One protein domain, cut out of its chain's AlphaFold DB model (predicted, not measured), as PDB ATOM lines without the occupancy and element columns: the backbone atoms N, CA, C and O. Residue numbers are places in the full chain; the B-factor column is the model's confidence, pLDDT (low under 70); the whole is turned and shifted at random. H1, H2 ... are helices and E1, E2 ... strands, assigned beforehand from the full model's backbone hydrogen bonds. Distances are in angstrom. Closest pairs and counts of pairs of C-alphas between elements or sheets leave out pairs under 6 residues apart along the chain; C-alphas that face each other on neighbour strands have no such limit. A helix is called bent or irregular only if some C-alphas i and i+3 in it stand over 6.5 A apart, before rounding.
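Overview. This is residues 7 to 152 of the 195 residues of an uncharacterized protein of marine sediment metagenome (UniProt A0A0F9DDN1). One antiparallel sheet of five strands is curled like part of a barrel and folded back on itself, its leaf E3 E2 facing its leaf E4 E5 across the hinge strand E1. H1 packs over E3, the short H2 sits next to E1, and H3 lies beyond H1, off the sheet. The 146 printed residues include three named helices and five named strands, in the order E1 E2 E3 H1 H2 E4 E5 H3; across the sheet the order is E3 E2 E1 E4 E5, and the class is mixed, helices and strands. The whole is compact, with a radius of gyration of the C-alphas of 16.1 A and spans of 45 by 40 by 24 A.

Arrangement. Start with E1, residues 7 to 20, which bends by 96 degrees at residue 17. It forms a hairpin with E2, residues 25 to 38, where N 18 and O 27 are 3.0 A apart. E2 forms the next hairpin with E3, residues 44 to 57, where N 30 and O 54 are 2.9 A apart; E1 E2 E3 are a meander, each strand the antiparallel neighbour of the one before. H1, residues 60 to 72, is on the sheet and over E3; the closest C-alphas, of Leu 56 and Thr 66, are 6.0 A apart. H1 is irregular, with C-alphas 61 and 64 7.1 A apart. Next look at H2, residues 90 to 93, which is on the sheet at a height of 5.5 A; its closest C-alpha pair with E1, Leu 12 and Ser 92, is 4.6 A apart. E4, residues 96 to 104, is antiparallel to E1, with N 8 and O 98 2.7 A apart, and forms a hairpin with E5, residues 111 to 117, with N 101 and O 114 2.8 A apart. In this folded sheet, one sheet bent back into two leaves that face each other, the closest C-alphas of E3 and E5, Ile 54 and Trp 115, are 6.2 A apart. H3, residues 135 to 150, is not on the sheet; it is close to H1 but not clearly touching, with C-alphas 67 and 143 7.1 A apart, at a steep tilt of 52 degrees, the same way. Every O i to N i+4 pair of H3 is within hydrogen-bond range, against 7 of 9 in H1; H2 is too short for such a pair.

Along the chain. Find C-alpha 7 at (497.358, 497.347, 586.086), where E1 begins its 26.2 A. E2 measures 33.2 A, E3 30.3 A and E4 25.7 A. H3 runs 22.3 A, to C-alpha 150 at (495.049, 527.340, 578.128).

Size, cuts and confidence. The farthest C-alphas, of Glu 109 and Lys 152, are 50.9 A apart. The printed part has no cut; the links H1 to H2 and E5 to H3 are long, 17 residues each. The mean pLDDT of the printed part is 84.0, and residues 121 to 136 and 149 to 152 are under 70.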
ATOM      1  N   ILE A   7     498.272 496.211 585.973       94.12
ATOM      2  CA  ILE A   7     497.358 497.347 586.086       94.12
ATOM      3  C   ILE A   7     496.435 497.120 587.276       94.12
ATOM      4  O   ILE A   7     495.899 496.035 587.472       94.12
ATOM      5  N   TYR A   8     496.268 498.162 588.068       96.19
ATOM      6  CA  TYR A   8     495.492 498.203 589.289       96.19
ATOM      7  C   TYR A   8     494.474 499.327 589.204       96.19
ATOM      8  O   TYR A   8     494.652 500.287 588.452       96.19
ATOM      9  N   TYR A   9     493.429 499.229 590.009       94.12
ATOM     10  CA  TYR A   9     492.470 500.299 590.196       94.12
ATOM     11  C   TYR A   9     492.524 500.787 591.640       94.12
ATOM     12  O   TYR A   9     492.510 499.989 592.585       94.12
ATOM     13  N   GLY A  10     492.636 502.103 591.813       94.81
ATOM     14  CA  GLY A  10     492.786 502.708 593.127       94.81
ATOM     15  C   GLY A  10     492.081 504.047 593.261       94.81
ATOM     16  O   GLY A  10     492.018 504.836 592.316       94.81
ATOM     17  N   LYS A  11     491.572 504.313 594.465       97.19
ATOM     18  CA  LYS A  11     490.895 505.568 594.818       97.19
ATOM     19  C   LYS A  11     491.813 506.460 595.628       97.19
ATOM     20  O   LYS A  11     492.447 505.988 596.573       97.19
ATOM     21  N   LEU A  12     491.878 507.741 595.280       97.56
ATOM     22  CA  LEU A  12     492.656 508.723 596.025       97.56
ATOM     23  C   LEU A  12     492.095 508.839 597.446       97.56
ATOM     24  O   LEU A  12     490.934 509.194 597.643       97.56
ATOM     25  N   LYS A  13     492.935 508.523 598.429       97.00
ATOM     26  CA  LYS A  13     492.578 508.436 599.849       97.00
ATOM     27  C   LYS A  13     493.209 509.551 600.669       97.00
ATOM     28  O   LYS A  13     492.624 509.978 601.658       97.00
ATOM     29  N   GLU A  14     494.403 509.995 600.297       96.94
ATOM     30  CA  GLU A  14     495.157 510.984 601.062       96.94
ATOM     31  C   GLU A  14     496.106 511.765 600.148       96.94
ATOM     32  O   GLU A  14     496.638 511.234 599.170       96.94
ATOM     33  N   VAL A  15     496.307 513.039 600.489       96.69
ATOM     34  CA  VAL A  15     497.256 513.938 599.837       96.69
ATOM     35  C   VAL A  15     498.103 514.602 600.912       96.69
ATOM     36  O   VAL A  15     497.569 515.115 601.891       96.69
ATOM     37  N   GLU A  16     499.417 514.613 600.718       94.94
ATOM     38  CA  GLU A  16     500.374 515.194 601.658       94.94
ATOM     39  C   GLU A  16     501.412 516.030 600.898       94.94
ATOM     40  O   GLU A  16     501.940 515.602 599.868       94.94
ATOM     41  N   VAL A  17     501.763 517.206 601.426       93.00
ATOM     42  CA  VAL A  17     502.990 517.906 601.020       93.00
ATOM     43  C   VAL A  17     504.110 517.445 601.924       93.00
ATOM     44  O   VAL A  17     504.045 517.592 603.142       93.00
ATOM     45  N   GLY A  18     505.158 516.907 601.317       89.44
ATOM     46  CA  GLY A  18     506.267 516.336 602.054       89.44
ATOM     47  C   GLY A  18     507.613 516.725 601.479       89.44
ATOM     48  O   GLY A  18     507.743 517.272 600.384       89.44
ATOM     49  N   ILE A  19     508.642 516.371 602.235       89.00
ATOM     50  CA  ILE A  19     510.039 516.499 601.842       89.00
ATOM     51  C   ILE A  19     510.641 515.097 601.854       89.00
ATOM     52  O   ILE A  19     510.404 514.325 602.784       89.00
ATOM     53  N   THR A  20     511.422 514.744 600.833       84.69
ATOM     54  CA  THR A  20     512.033 513.412 600.737       84.69
ATOM     55  C   THR A  20     513.498 513.439 600.324       84.69
ATOM     56  O   THR A  20     514.001 514.397 599.736       84.69
ATOM     57  N   GLY A  21     514.186 512.340 600.636       80.12
ATOM     58  CA  GLY A  21     515.584 512.121 600.298       80.12
ATOM     59  C   GLY A  21     516.563 513.004 601.076       80.12
ATOM     60  O   GLY A  21     516.200 513.888 601.851       80.12
ATOM     61  N   LYS A  22     517.856 512.760 600.847       76.25
ATOM     62  CA  LYS A  22     518.942 513.522 601.484       76.25
ATOM     63  C   LYS A  22     518.966 514.991 601.047       76.25
ATOM     64  O   LYS A  22     519.376 515.845 601.824       76.25
ATOM     65  N   ASN A  23     518.476 515.274 599.839       79.25
ATOM     66  CA  ASN A  23     518.466 516.612 599.243       79.25
ATOM     67  C   ASN A  23     517.256 517.455 599.661       79.25
ATOM     68  O   ASN A  23     517.091 518.556 599.149       79.25
ATOM     69  N   LYS A  24     516.417 516.947 600.579       84.25
ATOM     70  CA  LYS A  24     515.202 517.622 601.043       84.25
ATOM     71  C   LYS A  24     514.327 518.105 599.878       84.25
ATOM     72  O   LYS A  24     513.892 519.250 599.843       84.25
ATOM     73  N   THR A  25     514.065 517.215 598.926       87.06
ATOM     74  CA  THR A  25     513.260 517.537 597.750       87.06
ATOM     75  C   THR A  25     511.784 517.620 598.130       87.06
ATOM     76  O   THR A  25     511.223 516.635 598.615       87.06
ATOM     77  N   SER A  26     511.167 518.778 597.895       90.06
ATOM     78  CA  SER A  26     509.724 518.984 598.049       90.06
ATOM     79  C   SER A  26     508.932 518.114 597.073       90.06
ATOM     80  O   SER A  26     509.318 517.943 595.914       90.06
ATOM     81  N   ARG A  27     507.808 517.566 597.532       92.12
ATOM     82  CA  ARG A  27     506.902 516.745 596.723       92.12
ATOM     83  C   ARG A  27     505.451 516.887 597.176       92.12
ATOM     84  O   ARG A  27     505.192 517.167 598.346       92.12
ATOM     85  N   ILE A  28     504.531 516.593 596.266       94.06
ATOM     86  CA  ILE A  28     503.155 516.213 596.588       94.06
ATOM     87  C   ILE A  28     503.088 514.692 596.543       94.06
ATOM     88  O   ILE A  28     503.446 514.078 595.539       94.06
ATOM     89  N   ARG A  29     502.645 514.081 597.632       95.25
ATOM     90  CA  ARG A  29     502.396 512.648 597.723       95.25
ATOM     91  C   ARG A  29     500.905 512.392 597.598       95.25
ATOM     92  O   ARG A  29     500.120 512.937 598.366       95.25
ATOM     93  N   LEU A  30     500.544 511.532 596.656       96.75
ATOM     94  CA  LEU A  30     499.188 511.043 596.451       96.75
ATOM     95  C   LEU A  30     499.129 509.594 596.920       96.75
ATOM     96  O   LEU A  30     499.850 508.760 596.374       96.75
ATOM     97  N   THR A  31     498.304 509.288 597.915       97.12
ATOM     98  CA  THR A  31     498.105 507.924 598.414       97.12
ATOM     99  C   THR A  31     496.747 507.406 597.966       97.12
ATOM    100  O   THR A  31     495.712 508.023 598.217       97.12
ATOM    101  N   PHE A  32     496.763 506.244 597.329       97.75
ATOM    102  CA  PHE A  32     495.608 505.558 596.782       97.75
ATOM    103  C   PHE A  32     495.331 504.284 597.572       97.75
ATOM    104  O   PHE A  32     496.261 503.543 597.899       97.75
ATOM    105  N   LEU A  33     494.055 504.016 597.835       97.75
ATOM    106  CA  LEU A  33     493.580 502.708 598.263       97.75
ATOM    107  C   LEU A  33     493.354 501.853 597.019       97.75
ATOM    108  O   LEU A  33     492.443 502.135 596.240       97.75
ATOM    109  N   VAL A  34     494.181 500.832 596.836       97.31
ATOM    110  CA  VAL A  34     494.070 499.858 595.747       97.31
ATOM    111  C   VAL A  34     493.164 498.721 596.196       97.31
ATOM    112  O   VAL A  34     493.370 498.183 597.285       97.31
ATOM    113  N   ALA A  35     492.182 498.366 595.368       95.31
ATOM    114  CA  ALA A  35     491.207 497.316 595.671       95.31
ATOM    115  C   ALA A  35     491.014 496.305 594.531       95.31
ATOM    116  O   ALA A  35     490.584 495.189 594.807       95.31
ATOM    117  N   ASP A  36     491.389 496.645 593.294       94.31
ATOM    118  CA  ASP A  36     491.226 495.762 592.136       94.31
ATOM    119  C   ASP A  36     492.509 495.697 591.291       94.31
ATOM    120  O   ASP A  36     493.306 496.642 591.253       94.31
ATOM    121  N   MET A  37     492.703 494.577 590.597       94.69
ATOM    122  CA  MET A  37     493.790 494.329 589.648       94.69
ATOM    123  C   MET A  37     493.216 493.789 588.337       94.69
ATOM    124  O   MET A  37     492.338 492.934 588.352       94.69
ATOM    125  N   ALA A  38     493.713 494.271 587.199       91.38
ATOM    126  CA  ALA A  38     493.340 493.732 585.899       91.38
ATOM    127  C   ALA A  38     493.993 492.357 585.685       91.38
ATOM    128  O   ALA A  38     495.209 492.204 585.858       91.38
ATOM    129  N   ASN A  39     493.196 491.368 585.290       87.06
ATOM    130  CA  ASN A  39     493.670 490.035 584.941       87.06
ATOM    131  C   ASN A  39     494.180 489.976 583.484       87.06
ATOM    132  O   ASN A  39     494.259 490.983 582.778       87.06
ATOM    133  N   GLN A  40     494.549 488.781 583.013       82.31
ATOM    134  CA  GLN A  40     495.078 488.589 581.652       82.31
ATOM    135  C   GLN A  40     494.038 488.832 580.544       82.31
ATOM    136  O   GLN A  40     494.414 489.051 579.394       82.31
ATOM    137  N   GLU A  41     492.752 488.809 580.887       85.31
ATOM    138  CA  GLU A  41     491.624 489.053 579.984       85.31
ATOM    139  C   GLU A  41     491.194 490.536 579.992       85.31
ATOM    140  O   GLU A  41     490.358 490.941 579.189       85.31
ATOM    141  N   ASN A  42     491.864 491.375 580.797       77.69
ATOM    142  CA  ASN A  42     491.537 492.778 581.092       77.69
ATOM    143  C   ASN A  42     490.255 492.978 581.916       77.69
ATOM    144  O   ASN A  42     489.718 494.086 581.945       77.69
ATOM    145  N   ASP A  43     489.803 491.943 582.620       85.31
ATOM    146  CA  ASP A  43     488.743 492.064 583.616       85.31
ATOM    147  C   ASP A  43     489.322 492.457 584.980       85.31
ATOM    148  O   ASP A  43     490.460 492.122 585.317       85.31
ATOM    149  N   TRP A  44     488.533 493.183 585.773       89.12
ATOM    150  CA  TRP A  44     488.921 493.608 587.118       89.12
ATOM    151  C   TRP A  44     488.630 492.514 588.142       89.12
ATOM    152  O   TRP A  44     487.483 492.105 588.320       89.12
ATOM    153  N   GLU A  45     489.670 492.078 588.847       95.00
ATOM    154  CA  GLU A  45     489.579 491.127 589.949       95.00
ATOM    155  C   GLU A  45     489.887 491.819 591.284       95.00
ATOM    156  O   GLU A  45     490.881 492.549 591.381       95.00
ATOM    157  N   PRO A  46     489.079 491.584 592.333       96.56
ATOM    158  CA  PRO A  46     489.315 492.179 593.636       96.56
ATOM    159  C   PRO A  46     490.578 491.595 594.281       96.56
ATOM    160  O   PRO A  46     490.854 490.396 594.202       96.56
ATOM    161  N   VAL A  47     491.316 492.443 594.990       95.81
ATOM    162  CA  VAL A  47     492.479 492.075 595.803       95.81
ATOM    163  C   VAL A  47     492.280 492.540 597.244       95.81
ATOM    164  O   VAL A  47     491.466 493.421 597.517       95.81
ATOM    165  N   ASP A  48     493.038 491.972 598.186       96.25
ATOM    166  CA  ASP A  48     493.057 492.474 599.564       96.25
ATOM    167  C   ASP A  48     493.469 493.955 599.561       96.25
ATOM    168  O   ASP A  48     494.577 494.249 599.107       96.25
ATOM    169  N   PRO A  49     492.642 494.893 600.065       96.81
ATOM    170  CA  PRO A  49     492.917 496.312 599.892       96.81
ATOM    171  C   PRO A  49     494.230 496.765 600.538       96.81
ATOM    172  O   PRO A  49     494.550 496.398 601.673       96.81
ATOM    173  N   PHE A  50     494.985 497.611 599.836       97.06
ATOM    174  CA  PHE A  50     496.256 498.143 600.331       97.06
ATOM    175  C   PHE A  50     496.543 499.556 599.828       97.06
ATOM    176  O   PHE A  50     496.074 499.973 598.774       97.06
ATOM    177  N   ASP A  51     497.366 500.287 600.581       97.12
ATOM    178  CA  ASP A  51     497.743 501.651 600.225       97.12
ATOM    179  C   ASP A  51     498.986 501.674 599.313       97.12
ATOM    180  O   ASP A  51     499.984 500.957 599.530       97.12
ATOM    181  N   ARG A  52     498.947 502.551 598.305       96.19
ATOM    182  CA  ARG A  52     500.085 502.879 597.440       96.19
ATOM    183  C   ARG A  52     500.206 504.361 597.188       96.19
ATOM    184  O   ARG A  52     499.217 505.038 596.949       96.19
ATOM    185  N   SER A  53     501.442 504.844 597.205       95.00
ATOM    186  CA  SER A  53     501.729 506.263 597.055       95.00
ATOM    187  C   SER A  53     502.504 506.547 595.778       95.00
ATOM    188  O   SER A  53     503.430 505.816 595.427       95.00
ATOM    189  N   ILE A  54     502.150 507.650 595.130       93.31
ATOM    190  CA  ILE A  54     502.872 508.242 594.008       93.31
ATOM    191  C   ILE A  54     503.380 509.605 594.466       93.31
ATOM    192  O   ILE A  54     502.618 510.425 594.978       93.31
ATOM    193  N   ASP A  55     504.678 509.837 594.288       92.38
ATOM    194  CA  ASP A  55     505.326 511.096 594.641       92.38
ATOM    195  C   ASP A  55     505.533 511.943 593.375       92.38
ATOM    196  O   ASP A  55     506.211 511.519 592.437       92.38
ATOM    197  N   LEU A  56     504.974 513.152 593.365       91.50
ATOM    198  CA  LEU A  56     505.167 514.162 592.330       91.50
ATOM    199  C   LEU A  56     506.133 515.232 592.847       91.50
ATOM    200  O   LEU A  56     505.862 515.894 593.849       91.50
ATOM    201  N   TYR A  57     507.285 515.376 592.199       90.38
ATOM    202  CA  TYR A  57     508.384 516.195 592.709       90.38
ATOM    203  C   TYR A  57     508.265 517.654 592.276       90.38
ATOM    204  O   TYR A  57     508.194 517.966 591.092       90.38
ATOM    205  N   LEU A  58     508.343 518.558 593.249       88.69
ATOM    206  CA  LEU A  58     508.364 519.999 593.026       88.69
ATOM    207  C   LEU A  58     509.829 520.456 592.970       88.69
ATOM    208  O   LEU A  58     510.382 520.955 593.949       88.69
ATOM    209  N   THR A  59     510.484 520.194 591.839       85.12
ATOM    210  CA  THR A  59     511.848 520.649 591.504       85.12
ATOM    211  C   THR A  59     511.802 521.464 590.227       85.12
ATOM    212  O   THR A  59     510.985 521.148 589.373       85.12
ATOM    213  N   ASP A  60     512.705 522.422 590.011       81.50
ATOM    214  CA  ASP A  60     512.710 523.225 588.771       81.50
ATOM    215  C   ASP A  60     512.667 522.369 587.495       81.50
ATOM    216  O   ASP A  60     511.976 522.688 586.531       81.50
ATOM    217  N   LYS A  61     513.372 521.233 587.511       81.38
ATOM    218  CA  LYS A  61     513.463 520.299 586.381       81.38
ATOM    219  C   LYS A  61     512.247 519.388 586.214       81.38
ATOM    220  O   LYS A  61     511.964 518.959 585.099       81.38
ATOM    221  N   ALA A  62     511.561 519.041 587.303       82.56
ATOM    222  CA  ALA A  62     510.378 518.181 587.259       82.56
ATOM    223  C   ALA A  62     509.070 518.977 587.320       82.56
ATOM    224  O   ALA A  62     508.010 518.375 587.182       82.56
ATOM    225  N   LEU A  63     509.134 520.292 587.543       84.00
ATOM    226  CA  LEU A  63     507.971 521.124 587.799       84.00
ATOM    227  C   LEU A  63     507.048 521.169 586.590       84.00
ATOM    228  O   LEU A  63     505.871 520.918 586.766       84.00
ATOM    229  N   GLU A  64     507.573 521.415 585.390       85.06
ATOM    230  CA  GLU A  64     506.779 521.442 584.149       85.06
ATOM    231  C   GLU A  64     505.968 520.147 583.986       85.06
ATOM    232  O   GLU A  64     504.742 520.162 583.930       85.06
ATOM    233  N   TRP A  65     506.646 519.007 584.080       84.25
ATOM    234  CA  TRP A  65     506.027 517.687 584.011       84.25
ATOM    235  C   TRP A  65     505.070 517.399 585.170       84.25
ATOM    236  O   TRP A  65     504.060 516.719 585.013       84.25
ATOM    237  N   THR A  66     505.377 517.897 586.365       88.75
ATOM    238  CA  THR A  66     504.514 517.751 587.538       88.75
ATOM    239  C   THR A  66     503.258 518.598 587.399       88.75
ATOM    240  O   THR A  66     502.180 518.122 587.735       88.75
ATOM    241  N   GLU A  67     503.361 519.813 586.868       88.75
ATOM    242  CA  GLU A  67     502.226 520.677 586.556       88.75
ATOM    243  C   GLU A  67     501.330 520.023 585.496       88.75
ATOM    244  O   GLU A  67     500.120 519.969 585.690       88.75
ATOM    245  N   GLU A  68     501.890 519.424 584.443       85.94
ATOM    246  CA  GLU A  68     501.107 518.656 583.463       85.94
ATOM    247  C   GLU A  68     500.372 517.471 584.107       85.94
ATOM    248  O   GLU A  68     499.169 517.296 583.903       85.94
ATOM    249  N   LYS A  69     501.057 516.694 584.955       89.12
ATOM    250  CA  LYS A  69     500.436 515.583 585.696       89.12
ATOM    251  C   LYS A  69     499.311 516.068 586.605       89.12
ATOM    252  O   LYS A  69     498.226 515.497 586.603       89.12
ATOM    253  N   LEU A  70     499.549 517.132 587.369       91.56
ATOM    254  CA  LEU A  70     498.556 517.726 588.263       91.56
ATOM    255  C   LEU A  70     497.359 518.286 587.484       91.56
ATOM    256  O   LEU A  70     496.222 518.113 587.914       91.56
ATOM    257  N   ALA A  71     497.588 518.886 586.313       88.88
ATOM    258  CA  ALA A  71     496.533 519.359 585.424       88.88
ATOM    259  C   ALA A  71     495.630 518.217 584.942       88.88
ATOM    260  O   ALA A  71     494.408 518.340 585.010       88.88
ATOM    261  N   VAL A  72     496.221 517.096 584.516       87.50
ATOM    262  CA  VAL A  72     495.483 515.890 584.104       87.50
ATOM    263  C   VAL A  72     494.638 515.329 585.255       87.50
ATOM    264  O   VAL A  72     493.527 514.857 585.030       87.50
ATOM    265  N   LEU A  73     495.110 515.449 586.498       90.69
ATOM    266  CA  LEU A  73     494.374 515.040 587.702       90.69
ATOM    267  C   LEU A  73     493.320 516.058 588.172       90.69
ATOM    268  O   LEU A  73     492.671 515.849 589.201       90.69
ATOM    269  N   GLY A  74     493.138 517.163 587.446       90.00
ATOM    270  CA  GLY A  74     492.189 518.214 587.802       90.00
ATOM    271  C   GLY A  74     492.591 518.989 589.054       90.00
ATOM    272  O   GLY A  74     491.716 519.438 589.791       90.00
ATOM    273  N   PHE A  75     493.893 519.119 589.318       94.44
ATOM    274  CA  PHE A  75     494.387 519.874 590.461       94.44
ATOM    275  C   PHE A  75     493.967 521.352 590.381       94.44
ATOM    276  O   PHE A  75     494.070 521.980 589.328       94.44
ATOM    277  N   ASP A  76     493.529 521.932 591.494       91.19
ATOM    278  CA  ASP A  76     493.055 523.319 591.598       91.19
ATOM    279  C   ASP A  76     494.191 524.357 591.737       91.19
ATOM    280  O   ASP A  76     493.956 525.573 591.727       91.19
ATOM    281  N   GLY A  77     495.434 523.882 591.868       90.56
ATOM    282  CA  GLY A  77     496.624 524.705 592.051       90.56
ATOM    283  C   GLY A  77     496.909 525.109 593.498       90.56
ATOM    284  O   GLY A  77     497.656 526.060 593.703       90.56
ATOM    285  N   ASN A  78     496.320 524.475 594.511       90.62
ATOM    286  CA  ASN A  78     496.614 524.750 595.920       90.62
ATOM    287  C   ASN A  78     497.818 523.935 596.428       90.62
ATOM    288  O   ASN A  78     497.659 522.928 597.114       90.62
ATOM    289  N   TYR A  79     499.044 524.366 596.118       88.88
ATOM    290  CA  TYR A  79     500.265 523.648 596.526       88.88
ATOM    291  C   TYR A  79     500.611 523.801 598.012       88.88
ATOM    292  O   TYR A  79     501.370 522.993 598.542       88.88
ATOM    293  N   ALA A  80     500.108 524.842 598.680       87.31
ATOM    294  CA  ALA A  80     500.443 525.125 600.075       87.31
ATOM    295  C   ALA A  80     499.750 524.157 601.044       87.31
ATOM    296  O   ALA A  80     500.352 523.724 602.023       87.31
ATOM    297  N   ASN A  81     498.490 523.819 600.762       89.94
ATOM    298  CA  ASN A  81     497.708 522.889 601.566       89.94
ATOM    299  C   ASN A  81     496.768 522.059 600.674       89.94
ATOM    300  O   ASN A  81     495.547 522.239 600.744       89.94
ATOM    301  N   PRO A  82     497.319 521.214 599.785       93.00
ATOM    302  CA  PRO A  82     496.517 520.371 598.925       93.00
ATOM    303  C   PRO A  82     495.766 519.352 599.775       93.00
ATOM    304  O   PRO A  82     496.277 518.803 600.748       93.00
ATOM    305  N   SER A  83     494.537 519.092 599.369       95.12
ATOM    306  CA  SER A  83     493.671 518.084 599.970       95.12
ATOM    307  C   SER A  83     493.083 517.223 598.861       95.12
ATOM    308  O   SER A  83     493.293 517.498 597.682       95.12
ATOM    309  N   ILE A  84     492.313 516.194 599.207       94.81
ATOM    310  CA  ILE A  84     491.598 515.390 598.205       94.81
ATOM    311  C   ILE A  84     490.674 516.284 597.361       94.81
ATOM    312  O   ILE A  84     490.579 516.107 596.152       94.81
ATOM    313  N   GLN A  85     490.060 517.301 597.980       95.06
ATOM    314  CA  GLN A  85     489.179 518.267 597.316       95.06
ATOM    315  C   GLN A  85     489.912 519.190 596.335       95.06
ATOM    316  O   GLN A  85     489.265 519.858 595.535       95.06
ATOM    317  N   SER A  86     491.244 519.234 596.393       93.00
ATOM    318  CA  SER A  86     492.049 519.991 595.440       93.00
ATOM    319  C   SER A  86     492.187 519.292 594.089       93.00
ATOM    320  O   SER A  86     492.820 519.862 593.216       93.00
ATOM    321  N   PHE A  87     491.635 518.090 593.898       95.00
ATOM    322  CA  PHE A  87     491.698 517.310 592.655       95.00
ATOM    323  C   PHE A  87     490.298 517.038 592.088       95.00
ATOM    324  O   PHE A  87     489.294 517.324 592.743       95.00
ATOM    325  N   ASN A  88     490.216 516.447 590.887       91.81
ATOM    326  CA  ASN A  88     488.937 515.987 590.338       91.81
ATOM    327  C   ASN A  88     488.243 515.033 591.346       91.81
ATOM    328  O   ASN A  88     488.845 514.016 591.709       91.81
ATOM    329  N   PRO A  89     486.994 515.316 591.779       90.62
ATOM    330  CA  PRO A  89     486.253 514.470 592.719       90.62
ATOM    331  C   PRO A  89     486.186 512.988 592.320       90.62
ATOM    332  O   PRO A  89     486.244 512.116 593.195       90.62
ATOM    333  N   GLU A  90     486.139 512.703 591.014       91.19
ATOM    334  CA  GLU A  90     486.109 511.348 590.444       91.19
ATOM    335  C   GLU A  90     487.302 510.492 590.895       91.19
ATOM    336  O   GLU A  90     487.149 509.292 591.094       91.19
ATOM    337  N   LEU A  91     488.475 511.084 591.169       91.12
ATOM    338  CA  LEU A  91     489.648 510.330 591.638       91.12
ATOM    339  C   LEU A  91     489.431 509.677 593.006       91.12
ATOM    340  O   LEU A  91     490.045 508.654 593.304       91.12
ATOM    341  N   SER A  92     488.585 510.273 593.846       92.19
ATOM    342  CA  SER A  92     488.260 509.757 595.179       92.19
ATOM    343  C   SER A  92     486.957 508.957 595.206       92.19
ATOM    344  O   SER A  92     486.848 507.993 595.965       92.19
ATOM    345  N   ALA A  93     485.984 509.332 594.369       88.44
ATOM    346  CA  ALA A  93     484.685 508.675 594.284       88.44
ATOM    347  C   ALA A  93     484.765 507.378 593.471       88.44
ATOM    348  O   ALA A  93     484.434 506.301 593.978       88.44
ATOM    349  N   ASP A  94     485.269 507.480 592.245       88.25
ATOM    350  CA  ASP A  94     485.330 506.379 591.293       88.25
ATOM    351  C   ASP A  94     486.698 505.718 591.369       88.25
ATOM    352  O   ASP A  94     486.769 504.533 591.670       88.25
ATOM    353  N   GLY A  95     487.775 506.494 591.268       90.69
ATOM    354  CA  GLY A  95     489.150 506.008 591.266       90.69
ATOM    355  C   GLY A  95     489.820 506.174 589.908       90.69
ATOM    356  O   GLY A  95     489.314 506.829 589.000       90.69
ATOM    357  N   CYS A  96     491.005 505.595 589.767       92.25
ATOM    358  CA  CYS A  96     491.784 505.664 588.541       92.25
ATOM    359  C   CYS A  96     492.629 504.409 588.336       92.25
ATOM    360  O   CYS A  96     492.911 503.655 589.271       92.25
ATOM    361  N   GLN A  97     493.049 504.202 587.089       92.12
ATOM    362  CA  GLN A  97     493.963 503.124 586.744       92.12
ATOM    363  C   GLN A  97     495.400 503.498 587.106       92.12
ATOM    364  O   GLN A  97     495.908 504.566 586.746       92.12
ATOM    365  N   MET A  98     496.069 502.572 587.772       94.31
ATOM    366  CA  MET A  98     497.455 502.654 588.196       94.31
ATOM    367  C   MET A  98     498.231 501.504 587.562       94.31
ATOM    368  O   MET A  98     497.728 500.398 587.435       94.31
ATOM    369  N   GLU A  99     499.474 501.738 587.191       92.50
ATOM    370  CA  GLU A  99     500.391 500.716 586.715       92.50
ATOM    371  C   GLU A  99     501.488 500.495 587.751       92.50
ATOM    372  O   GLU A  99     502.119 501.447 588.216       92.50
ATOM    373  N   CYS A 100     501.720 499.229 588.083       94.31
ATOM    374  CA  CYS A 100     502.859 498.777 588.864       94.31
ATOM    375  C   CYS A 100     503.883 498.140 587.922       94.31
ATOM    376  O   CYS A 100     503.632 497.092 587.321       94.31
ATOM    377  N   CYS A 101     505.062 498.745 587.833       93.12
ATOM    378  CA  CYS A 101     506.224 498.178 587.164       93.12
ATOM    379  C   CYS A 101     507.232 497.677 588.202       93.12
ATOM    380  O   CYS A 101     507.641 498.414 589.097       93.12
ATOM    381  N   ILE A 102     507.706 496.438 588.063       93.00
ATOM    382  CA  ILE A 102     508.783 495.914 588.913       93.00
ATOM    383  C   ILE A 102     510.124 496.202 588.240       93.00
ATOM    384  O   ILE A 102     510.475 495.570 587.245       93.00
ATOM    385  N   LYS A 103     510.887 497.153 588.788       90.56
ATOM    386  CA  LYS A 103     512.181 497.577 588.239       90.56
ATOM    387  C   LYS A 103     513.360 497.039 589.056       90.56
ATOM    388  O   LYS A 103     513.256 496.922 590.282       90.56
ATOM    389  N   PRO A 104     514.499 496.712 588.419       90.31
ATOM    390  CA  PRO A 104     515.722 496.368 589.136       90.31
ATOM    391  C   PRO A 104     516.281 497.600 589.855       90.31
ATOM    392  O   PRO A 104     516.245 498.714 589.329       90.31
ATOM    393  N   LYS A 105     516.823 497.416 591.061       88.06
ATOM    394  CA  LYS A 105     517.513 498.496 591.774       88.06
ATOM    395  C   LYS A 105     518.822 498.853 591.069       88.06
ATOM    396  O   LYS A 105     519.548 497.983 590.583       88.06
ATOM    397  N   GLN A 106     519.157 500.141 591.065       78.56
ATOM    398  CA  GLN A 106     520.446 500.621 590.575       78.56
ATOM    399  C   GLN A 106     521.551 500.073 591.498       78.56
ATOM    400  O   GLN A 106     521.600 500.424 592.673       78.56
ATOM    401  N   GLY A 107     522.377 499.149 590.993       81.25
ATOM    402  CA  GLY A 107     523.369 498.409 591.795       81.25
ATOM    403  C   GLY A 107     523.194 496.884 591.809       81.25
ATOM    404  O   GLY A 107     524.027 496.194 592.380       81.25
ATOM    405  N   GLY A 108     522.160 496.347 591.151       76.56
ATOM    406  CA  GLY A 108     522.082 494.929 590.770       76.56
ATOM    407  C   GLY A 108     521.391 493.995 591.766       76.56
ATOM    408  O   GLY A 108     520.876 492.964 591.345       76.56
ATOM    409  N   GLU A 109     521.288 494.355 593.048       84.75
ATOM    410  CA  GLU A 109     520.607 493.511 594.036       84.75
ATOM    411  C   GLU A 109     519.197 494.009 594.380       84.75
ATOM    412  O   GLU A 109     518.990 495.031 595.041       84.75
ATOM    413  N   GLY A 110     518.205 493.224 593.956       87.69
ATOM    414  CA  GLY A 110     516.798 493.389 594.307       87.69
ATOM    415  C   GLY A 110     515.978 494.218 593.318       87.69
ATOM    416  O   GLY A 110     516.484 494.813 592.367       87.69
ATOM    417  N   THR A 111     514.670 494.251 593.564       92.44
ATOM    418  CA  THR A 111     513.700 495.019 592.776       92.44
ATOM    419  C   THR A 111     512.960 496.029 593.641       92.44
ATOM    420  O   THR A 111     512.932 495.911 594.871       92.44
ATOM    421  N   PHE A 112     512.377 497.033 593.000       91.19
ATOM    422  CA  PHE A 112     511.431 497.954 593.612       91.19
ATOM    423  C   PHE A 112     510.183 498.080 592.737       91.19
ATOM    424  O   PHE A 112     510.215 497.781 591.544       91.19
ATOM    425  N   GLU A 113     509.084 498.478 593.366       93.31
ATOM    426  CA  GLU A 113     507.835 498.785 592.679       93.31
ATOM    427  C   GLU A 113     507.867 500.250 592.251       93.31
ATOM    428  O   GLU A 113     508.068 501.139 593.082       93.31
ATOM    429  N   GLU A 114     507.676 500.499 590.967       92.00
ATOM    430  CA  GLU A 114     507.401 501.823 590.437       92.00
ATOM    431  C   GLU A 114     505.911 501.914 590.127       92.00
ATOM    432  O   GLU A 114     505.385 501.108 589.362       92.00
ATOM    433  N   TRP A 115     505.248 502.894 590.735       93.06
ATOM    434  CA  TRP A 115     503.827 503.145 590.547       93.06
ATOM    435  C   TRP A 115     503.625 504.416 589.732       93.06
ATOM    436  O   TRP A 115     504.242 505.447 590.003       93.06
ATOM    437  N   THR A 116     502.756 504.349 588.732       90.88
ATOM    438  CA  THR A 116     502.375 505.486 587.889       90.88
ATOM    439  C   THR A 116     500.888 505.409 587.590       90.88
ATOM    440  O   THR A 116     500.323 504.326 587.520       90.88
ATOM    441  N   LEU A 117     500.227 506.551 587.436       88.44
ATOM    442  CA  LEU A 117     498.849 506.569 586.949       88.44
ATOM    443  C   LEU A 117     498.869 506.352 585.438       88.44
ATOM    444  O   LEU A 117     499.665 506.988 584.749       88.44
ATOM    445  N   VAL A 118     498.005 505.485 584.910       83.69
ATOM    446  CA  VAL A 118     498.021 505.122 583.479       83.69
ATOM    447  C   VAL A 118     497.859 506.359 582.591       83.69
ATOM    448  O   VAL A 118     498.558 506.495 581.590       83.69
ATOM    449  N   MET A 119     497.029 507.316 583.013       77.31
ATOM    450  CA  MET A 119     496.829 508.601 582.326       77.31
ATOM    451  C   MET A 119     498.066 509.518 582.303       77.31
ATOM    452  O   MET A 119     498.039 510.555 581.652       77.31
ATOM    453  N   LEU A 120     499.138 509.162 583.018       78.56
ATOM    454  CA  LEU A 120     500.374 509.939 583.142       78.56
ATOM    455  C   LEU A 120     501.592 509.261 582.487       78.56
ATOM    456  O   LEU A 120     502.701 509.780 582.634       78.56
ATOM    457  N   ARG A 121     501.423 508.118 581.795       66.12
ATOM    458  CA  ARG A 121     502.531 507.337 581.197       66.12
ATOM    459  C   ARG A 121     503.442 508.152 580.277       66.12
ATOM    460  O   ARG A 121     504.648 507.923 580.282       66.12
ATOM    461  N   ASP A 122     502.885 509.100 579.530       60.31
ATOM    462  CA  ASP A 122     503.628 509.857 578.512       60.31
ATOM    463  C   ASP A 122     504.329 511.110 579.063       60.31
ATOM    464  O   ASP A 122     505.056 511.791 578.342       60.31
ATOM    465  N   VAL A 123     504.159 511.408 580.355       58.97
ATOM    466  CA  VAL A 123     504.714 512.614 580.975       58.97
ATOM    467  C   VAL A 123     506.038 512.266 581.668       58.97
ATOM    468  O   VAL A 123     506.077 511.789 582.812       58.97
ATOM    469  N   GLY A 124     507.140 512.446 580.934       50.41
ATOM    470  CA  GLY A 124     508.501 512.116 581.373       50.41
ATOM    471  C   GLY A 124     508.968 512.920 582.592       50.41
ATOM    472  O   GLY A 124     508.409 513.953 582.924       50.41
ATOM    473  N   THR A 125     510.012 512.463 583.291       47.38
ATOM    474  CA  THR A 125     510.662 513.244 584.365       47.38
ATOM    475  C   THR A 125     512.168 512.988 584.378       47.38
ATOM    476  O   THR A 125     512.580 511.833 584.472       47.38
ATOM    477  N   THR A 126     512.992 514.047 584.364       38.62
ATOM    478  CA  THR A 126     514.451 513.929 584.563       38.62
ATOM    479  C   THR A 126     515.001 515.054 585.440       38.62
ATOM    480  O   THR A 126     514.813 516.224 585.133       38.62
ATOM    481  N   GLY A 127     515.783 514.697 586.466       41.38
ATOM    482  CA  GLY A 127     516.713 515.600 587.161       41.38
ATOM    483  C   GLY A 127     516.184 516.268 588.439       41.38
ATOM    484  O   GLY A 127     515.034 516.682 588.530       41.38
ATOM    485  N   LEU A 128     517.055 516.365 589.450       38.75
ATOM    486  CA  LEU A 128     516.725 516.829 590.799       38.75
ATOM    487  C   LEU A 128     517.580 518.044 591.173       38.75
ATOM    488  O   LEU A 128     518.735 517.866 591.543       38.75
ATOM    489  N   ASP A 129     516.990 519.238 591.131       44.53
ATOM    490  CA  ASP A 129     517.468 520.404 591.883       44.53
ATOM    491  C   ASP A 129     516.297 520.933 592.732       44.53
ATOM    492  O   ASP A 129     515.221 521.181 592.185       44.53
ATOM    493  N   PRO A 130     516.429 521.005 594.068       47.66
ATOM    494  CA  PRO A 130     515.330 521.391 594.947       47.66
ATOM    495  C   PRO A 130     514.957 522.873 594.791       47.66
ATOM    496  O   PRO A 130     515.835 523.730 594.700       47.66
ATOM    497  N   LEU A 131     513.652 523.148 594.834       50.81
ATOM    498  CA  LEU A 131     513.073 524.492 594.932       50.81
ATOM    499  C   LEU A 131     513.493 525.183 596.248       50.81
ATOM    500  O   LEU A 131     513.587 524.534 597.295       50.81
ATOM    501  N   GLN A 132     513.762 526.490 596.209       46.75
ATOM    502  CA  GLN A 132     514.215 527.302 597.342       46.75
ATOM    503  C   GLN A 132     513.164 528.317 597.823       46.75
ATOM    504  O   GLN A 132     512.854 529.283 597.137       46.75
ATOM    505  N   GLY A 133     512.751 528.226 599.095       55.72
ATOM    506  CA  GLY A 133     512.024 529.297 599.800       55.72
ATOM    507  C   GLY A 133     510.493 529.209 599.717       55.72
ATOM    508  O   GLY A 133     509.930 528.117 599.706       55.72
ATOM    509  N   ASN A 134     509.816 530.368 599.705       60.66
ATOM    510  CA  ASN A 134     508.349 530.556 599.768       60.66
ATOM    511  C   ASN A 134     507.629 530.150 598.460       60.66
ATOM    512  O   ASN A 134     506.689 530.806 598.009       60.66
ATOM    513  N   GLU A 135     508.131 529.130 597.773       66.75
ATOM    514  CA  GLU A 135     507.799 528.882 596.373       66.75
ATOM    515  C   GLU A 135     506.452 528.209 596.175       66.75
ATOM    516  O   GLU A 135     505.852 528.407 595.128       66.75
ATOM    517  N   LEU A 136     505.906 527.521 597.178       68.50
ATOM    518  CA  LEU A 136     504.590 526.880 597.065       68.50
ATOM    519  C   LEU A 136     503.469 527.889 596.752       68.50
ATOM    520  O   LEU A 136     502.618 527.621 595.902       68.50
ATOM    521  N   ASP A 137     503.499 529.081 597.354       74.81
ATOM    522  CA  ASP A 137     502.526 530.143 597.058       74.81
ATOM    523  C   ASP A 137     502.706 530.696 595.635       74.81
ATOM    524  O   ASP A 137     501.733 530.974 594.927       74.81
ATOM    525  N   ARG A 138     503.958 530.814 595.176       72.88
ATOM    526  CA  ARG A 138     504.283 531.271 593.816       72.88
ATOM    527  C   ARG A 138     503.884 530.246 592.758       72.88
ATOM    528  O   ARG A 138     503.340 530.637 591.730       72.88
ATOM    529  N   LEU A 139     504.105 528.958 593.021       76.62
ATOM    530  CA  LEU A 139     503.642 527.858 592.177       76.62
ATOM    531  C   LEU A 139     502.120 527.847 592.083       76.62
ATOM    532  O   LEU A 139     501.574 527.751 590.987       76.62
ATOM    533  N   SER A 140     501.436 528.057 593.210       77.69
ATOM    534  CA  SER A 140     499.974 528.146 593.241       77.69
ATOM    535  C   SER A 140     499.445 529.263 592.338       77.69
ATOM    536  O   SER A 140     498.510 529.052 591.564       77.69
ATOM    537  N   ALA A 141     500.066 530.445 592.380       75.06
ATOM    538  CA  ALA A 141     499.709 531.553 591.495       75.06
ATOM    539  C   ALA A 141     500.035 531.255 590.017       75.06
ATOM    540  O   ALA A 141     499.204 531.504 589.142       75.06
ATOM    541  N   ARG A 142     501.217 530.687 589.742       77.00
ATOM    542  CA  ARG A 142     501.681 530.353 588.387       77.00
ATOM    543  C   ARG A 142     500.783 529.319 587.714       77.00
ATOM    544  O   ARG A 142     500.381 529.525 586.573       77.00
ATOM    545  N   PHE A 143     500.437 528.246 588.418       76.06
ATOM    546  CA  PHE A 143     499.601 527.173 587.889       76.06
ATOM    547  C   PHE A 143     498.182 527.655 587.569       76.06
ATOM    548  O   PHE A 143     497.635 527.372 586.506       76.06
ATOM    549  N   LYS A 144     497.584 528.467 588.451       77.75
ATOM    550  CA  LYS A 144     496.271 529.077 588.185       77.75
ATOM    551  C   LYS A 144     496.311 529.992 586.958       77.75
ATOM    552  O   LYS A 144     495.371 529.999 586.166       77.75
ATOM    553  N   GLN A 145     497.405 530.734 586.773       75.31
ATOM    554  CA  GLN A 145     497.608 531.573 585.593       75.31
ATOM    555  C   GLN A 145     497.811 530.747 584.312       75.31
ATOM    556  O   GLN A 145     497.262 531.111 583.272       75.31
ATOM    557  N   SER A 146     498.568 529.643 584.361       71.81
ATOM    558  CA  SER A 146     498.790 528.786 583.190       71.81
ATOM    559  C   SER A 146     497.487 528.130 582.735       71.81
ATOM    560  O   SER A 146     497.147 528.258 581.562       71.81
ATOM    561  N   GLN A 147     496.695 527.577 583.660       71.75
ATOM    562  CA  GLN A 147     495.363 527.018 583.388       71.75
ATOM    563  C   GLN A 147     494.393 528.036 582.771       71.75
ATOM    564  O   GLN A 147     493.620 527.711 581.868       71.75
ATOM    565  N   ALA A 148     494.422 529.288 583.239       70.69
ATOM    566  CA  ALA A 148     493.583 530.349 582.685       70.69
ATOM    567  C   ALA A 148     493.963 530.697 581.233       70.69
ATOM    568  O   ALA A 148     493.087 531.008 580.427       70.69
ATOM    569  N   ASN A 149     495.249 530.612 580.885       62.34
ATOM    570  CA  ASN A 149     495.731 530.893 579.534       62.34
ATOM    571  C   ASN A 149     495.423 529.757 578.546       62.34
ATOM    572  O   ASN A 149     495.102 530.050 577.395       62.34
ATOM    573  N   THR A 150     495.442 528.489 578.973       59.09
ATOM    574  CA  THR A 150     495.049 527.340 578.128       59.09
ATOM    575  C   THR A 150     493.546 527.277 577.852       59.09
ATOM    576  O   THR A 150     493.129 526.647 576.886       59.09
ATOM    577  N   ARG A 151     492.717 527.940 578.670       53.03
ATOM    578  CA  ARG A 151     491.254 528.017 578.490       53.03
ATOM    579  C   ARG A 151     490.786 529.181 577.618       53.03
ATOM    580  O   ARG A 151     489.579 529.354 577.456       53.03
ATOM    581  N   LYS A 152     491.686 530.001 577.066       38.91
ATOM    582  CA  LYS A 152     491.270 531.063 576.145       38.91
ATOM    583  C   LYS A 152     490.873 530.414 574.810       38.91
ATOM    584  O   LYS A 152     491.740 529.811 574.182       38.91
TER     585      LYS A 152